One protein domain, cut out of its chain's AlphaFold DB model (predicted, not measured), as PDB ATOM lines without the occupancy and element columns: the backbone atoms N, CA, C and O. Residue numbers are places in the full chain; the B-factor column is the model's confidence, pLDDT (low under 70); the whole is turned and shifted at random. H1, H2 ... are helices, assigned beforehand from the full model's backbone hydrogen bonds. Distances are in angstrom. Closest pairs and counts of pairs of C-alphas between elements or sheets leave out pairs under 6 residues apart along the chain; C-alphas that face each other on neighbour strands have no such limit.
ATOM      1  N   PRO A   2     124.151   4.709  96.454       54.16
ATOM      2  CA  PRO A   2     122.855   5.101  97.042       54.16
ATOM      3  C   PRO A   2     121.812   3.969  97.178       54.16
ATOM      4  O   PRO A   2     120.846   4.105  97.922       54.16
ATOM      5  N   ASN A   3     121.990   2.840  96.483       54.81
ATOM      6  CA  ASN A   3     120.930   1.828  96.317       54.81
ATOM      7  C   ASN A   3     120.765   0.859  97.506       54.81
ATOM      8  O   ASN A   3     119.739   0.185  97.609       54.81
ATOM      9  N   HIS A   4     121.742   0.786  98.417       63.69
ATOM     10  CA  HIS A   4     121.709  -0.123  99.572       63.69
ATOM     11  C   HIS A   4     120.621   0.268 100.587       63.69
ATOM     12  O   HIS A   4     119.899  -0.588 101.098       63.69
ATOM     13  N   THR A   5     120.446   1.571 100.827       69.12
ATOM     14  CA  THR A   5     119.445   2.107 101.763       69.12
ATOM     15  C   THR A   5     118.019   1.911 101.247       69.12
ATOM     16  O   THR A   5     117.129   1.543 102.009       69.12
ATOM     17  N   LEU A   6     117.800   2.071  99.936       72.44
ATOM     18  CA  LEU A   6     116.497   1.831  99.312       72.44
ATOM     19  C   LEU A   6     116.086   0.354  99.413       72.44
ATOM     20  O   LEU A   6     114.961   0.054  99.799       72.44
ATOM     21  N   ASN A   7     116.999  -0.574  99.111       71.56
ATOM     22  CA  ASN A   7     116.714  -2.010  99.171       71.56
ATOM     23  C   ASN A   7     116.380  -2.476 100.598       71.56
ATOM     24  O   ASN A   7     115.432  -3.235 100.787       71.56
ATOM     25  N   ALA A   8     117.124  -1.987 101.596       77.88
ATOM     26  CA  ALA A   8     116.861  -2.281 103.002       77.88
ATOM     27  C   ALA A   8     115.457  -1.819 103.427       77.88
ATOM     28  O   ALA A   8     114.718  -2.583 104.043       77.88
ATOM     29  N   ASN A   9     115.058  -0.611 103.018       79.94
ATOM     30  CA  ASN A   9     113.730  -0.078 103.310       79.94
ATOM     31  C   ASN A   9     112.620  -0.867 102.597       79.94
ATOM     32  O   ASN A   9     111.602  -1.169 103.210       79.94
ATOM     33  N   ILE A  10     112.825  -1.261 101.335       77.06
ATOM     34  CA  ILE A  10     111.859  -2.083 100.584       77.06
ATOM     35  C   ILE A  10     111.670  -3.456 101.246       77.06
ATOM     36  O   ILE A  10     110.538  -3.918 101.366       77.06
ATOM     37  N   LYS A  11     112.758  -4.088 101.712       77.25
ATOM     38  CA  LYS A  11     112.713  -5.374 102.433       77.25
ATOM     39  C   LYS A  11     112.037  -5.284 103.801       77.25
ATOM     40  O   LYS A  11     111.536  -6.294 104.282       77.25
ATOM     41  N   ALA A  12     112.042  -4.111 104.431       85.12
ATOM     42  CA  ALA A  12     111.398  -3.899 105.725       85.12
ATOM     43  C   ALA A  12     109.862  -3.829 105.629       85.12
ATOM     44  O   ALA A  12     109.175  -4.000 106.634       85.12
ATOM     45  N   ILE A  13     109.311  -3.587 104.435       86.31
ATOM     46  CA  ILE A  13     107.865  -3.521 104.213       86.31
ATOM     47  C   ILE A  13     107.330  -4.938 103.977       86.31
ATOM     48  O   ILE A  13     107.784  -5.655 103.085       86.31
ATOM     49  N   THR A  14     106.332  -5.341 104.766       88.19
ATOM     50  CA  THR A  14     105.706  -6.664 104.628       88.19
ATOM     51  C   THR A  14     104.870  -6.768 103.351       88.19
ATOM     52  O   THR A  14     104.366  -5.766 102.837       88.19
ATOM     53  N   ALA A  15     104.658  -7.993 102.862       86.06
ATOM     54  CA  ALA A  15     103.839  -8.240 101.673       86.06
ATOM     55  C   ALA A  15     102.411  -7.668 101.802       86.06
ATOM     56  O   ALA A  15     101.919  -7.033 100.872       86.06
ATOM     57  N   GLY A  16     101.776  -7.815 102.971       90.69
ATOM     58  CA  GLY A  16     100.429  -7.282 103.208       90.69
ATOM     59  C   GLY A  16     100.378  -5.749 103.208       90.69
ATOM     60  O   GLY A  16      99.439  -5.147 102.682       90.69
ATOM     61  N   THR A  17     101.417  -5.093 103.736       89.94
ATOM     62  CA  THR A  17     101.533  -3.628 103.685       89.94
ATOM     63  C   THR A  17     101.692  -3.139 102.244       89.94
ATOM     64  O   THR A  17     101.008  -2.198 101.840       89.94
ATOM     65  N   TRP A  18     102.530  -3.810 101.448       88.06
ATOM     66  CA  TRP A  18     102.701  -3.513 100.022       88.06
ATOM     67  C   TRP A  18     101.393  -3.622  99.240       88.06
ATOM     68  O   TRP A  18     101.055  -2.724  98.468       88.06
ATOM     69  N   GLU A  19     100.635  -4.691  99.469       87.50
ATOM     70  CA  GLU A  19      99.348  -4.903  98.814       87.50
ATOM     71  C   GLU A  19      98.343  -3.795  99.153       87.50
ATOM     72  O   GLU A  19      97.648  -3.287  98.272       87.50
ATOM     73  N   THR A  20      98.296  -3.375 100.419       90.12
ATOM     74  CA  THR A  20      97.385  -2.316 100.875       90.12
ATOM     75  C   THR A  20      97.691  -0.979 100.198       90.12
ATOM     76  O   THR A  20      96.785  -0.303  99.701       90.12
ATOM     77  N   ILE A  21      98.976  -0.616 100.121       87.75
ATOM     78  CA  ILE A  21      99.432   0.592  99.423       87.75
ATOM     79  C   ILE A  21      99.056   0.516  97.941       87.75
ATOM     80  O   ILE A  21      98.460   1.450  97.404       87.75
ATOM     81  N   TYR A  22      99.340  -0.614  97.291       86.06
ATOM     82  CA  TYR A  22      99.057  -0.818  95.871       86.06
ATOM     83  C   TYR A  22      97.560  -0.713  95.547       86.06
ATOM     84  O   TYR A  22      97.176  -0.012  94.611       86.06
ATOM     85  N   ARG A  23      96.697  -1.343  96.355       86.81
ATOM     86  CA  ARG A  23      95.233  -1.274  96.196       86.81
ATOM     87  C   ARG A  23      94.705   0.151  96.340       86.81
ATOM     88  O   ARG A  23      93.846   0.557  95.561       86.81
ATOM     89  N   THR A  24      95.238   0.906  97.297       89.38
ATOM     90  CA  THR A  24      94.862   2.310  97.513       89.38
ATOM     91  C   THR A  24      95.256   3.168  96.311       89.38
ATOM     92  O   THR A  24      94.443   3.934  95.796       89.38
ATOM     93  N   LEU A  25      96.481   2.986  95.815       87.44
ATOM     94  CA  LEU A  25      97.027   3.758  94.701       87.44
ATOM     95  C   LEU A  25      96.290   3.475  93.384       87.44
ATOM     96  O   LEU A  25      95.956   4.406  92.656       87.44
ATOM     97  N   ILE A  26      95.949   2.210  93.113       86.31
ATOM     98  CA  ILE A  26      95.117   1.842  91.957       86.31
ATOM     99  C   ILE A  26      93.693   2.368  92.088       86.31
ATOM    100  O   ILE A  26      93.121   2.812  91.095       86.31
ATOM    101  N   GLY A  27      93.102   2.319  93.285       85.56
ATOM    102  CA  GLY A  27      91.761   2.859  93.511       85.56
ATOM    103  C   GLY A  27      91.683   4.347  93.168       85.56
ATOM    104  O   GLY A  27      90.759   4.773  92.475       85.56
ATOM    105  N   TYR A  28      92.699   5.112  93.569       87.75
ATOM    106  CA  TYR A  28      92.841   6.516  93.191       87.75
ATOM    107  C   TYR A  28      93.062   6.684  91.680       87.75
ATOM    108  O   TYR A  28      92.295   7.381  91.023       87.75
ATOM    109  N   ALA A  29      94.040   5.979  91.099       85.25
ATOM    110  CA  ALA A  29      94.372   6.090  89.676       85.25
ATOM    111  C   ALA A  29      93.205   5.721  88.743       85.25
ATOM    112  O   ALA A  29      93.069   6.305  87.672       85.25
ATOM    113  N   LYS A  30      92.343   4.785  89.160       84.06
ATOM    114  CA  LYS A  30      91.113   4.426  88.449       84.06
ATOM    115  C   LYS A  30      90.048   5.520  88.538       84.06
ATOM    116  O   LYS A  30      89.291   5.695  87.591       84.06
ATOM    117  N   THR A  31      89.961   6.211  89.673       86.81
ATOM    118  CA  THR A  31      89.000   7.309  89.880       86.81
ATOM    119  C   THR A  31      89.357   8.513  89.012       86.81
ATOM    120  O   THR A  31      88.477   9.113  88.408       86.81
ATOM    121  N   GLU A  32      90.653   8.792  88.885       87.75
ATOM    122  CA  GLU A  32      91.196   9.899  88.090       87.75
ATOM    123  C   GLU A  32      91.427   9.545  86.603       87.75
ATOM    124  O   GLU A  32      92.028  10.327  85.874       87.75
ATOM    125  N   ASP A  33      90.997   8.359  86.153       83.19
ATOM    126  CA  ASP A  33      91.199   7.823  84.788       83.19
ATOM    127  C   ASP A  33      92.666   7.836  84.294       83.19
ATOM    128  O   ASP A  33      92.961   7.912  83.103       83.19
ATOM    129  N   ILE A  34      93.621   7.737  85.224       83.38
ATOM    130  CA  ILE A  34      95.061   7.731  84.929       83.38
ATOM    131  C   ILE A  34      95.505   6.330  84.497       83.38
ATOM    132  O   ILE A  34      96.226   6.167  83.512       83.38
ATOM    133  N   GLU A  35      95.095   5.294  85.238       75.50
ATOM    134  CA  GLU A  35      95.484   3.913  84.953       75.50
ATOM    135  C   GLU A  35      94.466   2.891  85.483       75.50
ATOM    136  O   GLU A  35      93.922   3.005  86.578       75.50
ATOM    137  N   HIS A  36      94.236   1.830  84.705       72.50
ATOM    138  CA  HIS A  36      93.222   0.810  84.993       72.50
ATOM    139  C   HIS A  36      93.719  -0.331  85.904       72.50
ATOM    140  O   HIS A  36      92.937  -1.219  86.251       72.50
ATOM    141  N   GLY A  37      95.017  -0.371  86.231       69.56
ATOM    142  CA  GLY A  37      95.607  -1.346  87.158       69.56
ATOM    143  C   GLY A  37      95.650  -2.804  86.675       69.56
ATOM    144  O   GLY A  37      95.900  -3.706  87.467       69.56
ATOM    145  N   ARG A  38      95.398  -3.076  85.387       76.19
ATOM    146  CA  ARG A  38      95.361  -4.452  84.837       76.19
ATOM    147  C   ARG A  38      96.746  -5.047  84.566       76.19
ATOM    148  O   ARG A  38      96.858  -6.247  84.329       76.19
ATOM    149  N   LYS A  39      97.783  -4.212  84.532       73.31
ATOM    150  CA  LYS A  39      99.178  -4.596  84.305       73.31
ATOM    151  C   LYS A  39     100.046  -3.761  85.236       73.31
ATOM    152  O   LYS A  39      99.881  -2.552  85.278       73.31
ATOM    153  N   ALA A  40     100.959  -4.399  85.955       69.81
ATOM    154  CA  ALA A  40     101.988  -3.708  86.719       69.81
ATOM    155  C   ALA A  40     103.319  -3.877  85.990       69.81
ATOM    156  O   ALA A  40     103.738  -5.006  85.726       69.81
ATOM    157  N   ARG A  41     103.987  -2.768  85.663       74.25
ATOM    158  CA  ARG A  41     105.390  -2.799  85.251       74.25
ATOM    159  C   ARG A  41     106.243  -2.546  86.488       74.25
ATOM    160  O   ARG A  41     106.120  -1.503  87.116       74.25
ATOM    161  N   ILE A  42     107.091  -3.509  86.830       73.19
ATOM    162  CA  ILE A  42     108.045  -3.391  87.932       73.19
ATOM    163  C   ILE A  42     109.432  -3.358  87.303       73.19
ATOM    164  O   ILE A  42     109.898  -4.369  86.781       73.19
ATOM    165  N   ASP A  43     110.078  -2.197  87.331       77.25
ATOM    166  CA  ASP A  43     111.477  -2.082  86.933       77.25
ATOM    167  C   ASP A  43     112.355  -2.460  88.134       77.25
ATOM    168  O   ASP A  43     112.309  -1.832  89.194       77.25
ATOM    169  N   CYS A  44     113.139  -3.530  87.994       66.44
ATOM    170  CA  CYS A  44     114.113  -3.908  89.005       66.44
ATOM    171  C   CYS A  44     115.358  -3.019  88.884       66.44
ATOM    172  O   CYS A  44     115.904  -2.820  87.800       66.44
ATOM    173  N   THR A  45     115.837  -2.484  90.006       66.94
ATOM    174  CA  THR A  45     117.160  -1.859  90.045       66.94
ATOM    175  C   THR A  45     118.209  -2.955  90.195       66.94
ATOM    176  O   THR A  45     118.099  -3.819  91.068       66.94
ATOM    177  N   VAL A  46     119.229  -2.951  89.330       63.94
ATOM    178  CA  VAL A  46     120.373  -3.857  89.483       63.94
ATOM    179  C   VAL A  46     121.112  -3.428  90.746       63.94
ATOM    180  O   VAL A  46     121.745  -2.374  90.794       63.94
ATOM    181  N   VAL A  47     120.973  -4.221  91.802       65.50
ATOM    182  CA  VAL A  47     121.775  -4.076  93.014       65.50
ATOM    183  C   VAL A  47     123.039  -4.892  92.803       65.50
ATOM    184  O   VAL A  47     122.956  -6.048  92.385       65.50
ATOM    185  N   GLU A  48     124.198  -4.302  93.096       58.66
ATOM    186  CA  GLU A  48     125.435  -5.068  93.223       58.66
ATOM    187  C   GLU A  48     125.223  -6.125  94.302       58.66
ATOM    188  O   GLU A  48     125.160  -5.847  95.499       58.66
ATOM    189  N   THR A  49     125.027  -7.352  93.853       60.03
ATOM    190  CA  THR A  49     124.968  -8.523  94.703       60.03
ATOM    191  C   THR A  49     126.228  -9.322  94.424       60.03
ATOM    192  O   THR A  49     126.675  -9.395  93.280       60.03
ATOM    193  N   ASN A  50     126.805  -9.955  95.445       60.16
ATOM    194  CA  ASN A  50     127.970 -10.839  95.296       60.16
ATOM    195  C   ASN A  50     127.639 -12.142  94.532       60.16
ATOM    196  O   ASN A  50     128.313 -13.160  94.695       60.16
TER     197      ASN A  50
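Overview. This is residues 2 to 50 of the 156 residues of an uncharacterized protein of Desulfopila aestuarii DSM 18488 (UniProt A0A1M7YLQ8). The longer helix H2 and the shorter helix H1 make an open V, joined at its point by the tight link of residues 13 and 14, and a long tail without named elements, residues 32 to 50, runs from the far end of H2 back across the open side towards the beginning of H1. The loose triangle that results has an empty middle. The printed part has 49 residues, with two named helices in the order H1, H2 and no named strand; its class is all helix. It is loose, with a radius of gyration of the C-alphas of 13.8 A and spans of 42 by 20 by 16 A.

Along the chain. Find C-alpha 15 at (103.839, -8.240, 101.673); from there H2, residues 15 to 31, runs 24.5 A to C-alpha 31 at (89.000, 7.309, 89.880). Then go back to C-alpha 3 at (120.930, 1.828, 96.317), where H1, residues 3 to 12, begins; it measures 14.6 A from first to last C-alpha.

Arrangement. Look at the two residues between H1 and H2: they form a tight link, yet the two helices are apart, with no C-alpha of the one within 8 A of the other. In both H1 and H2 every O i to N i+4 pair is within hydrogen-bond range. Residues 11 to 17, of which 15 to 17 belong to H2, stand free, and so do residues 39 to 44.

Size, cuts and confidence. The C-alphas farthest apart are those of Thr 31 and Asn 50, at 43.3 A, while those of Pro 2 and Asn 50 are 16.8 A apart. The printed part has no cut. Its mean pLDDT is 77.6; look for values under 70 at residues 2 to 5, 37, 40 and 44 to 50.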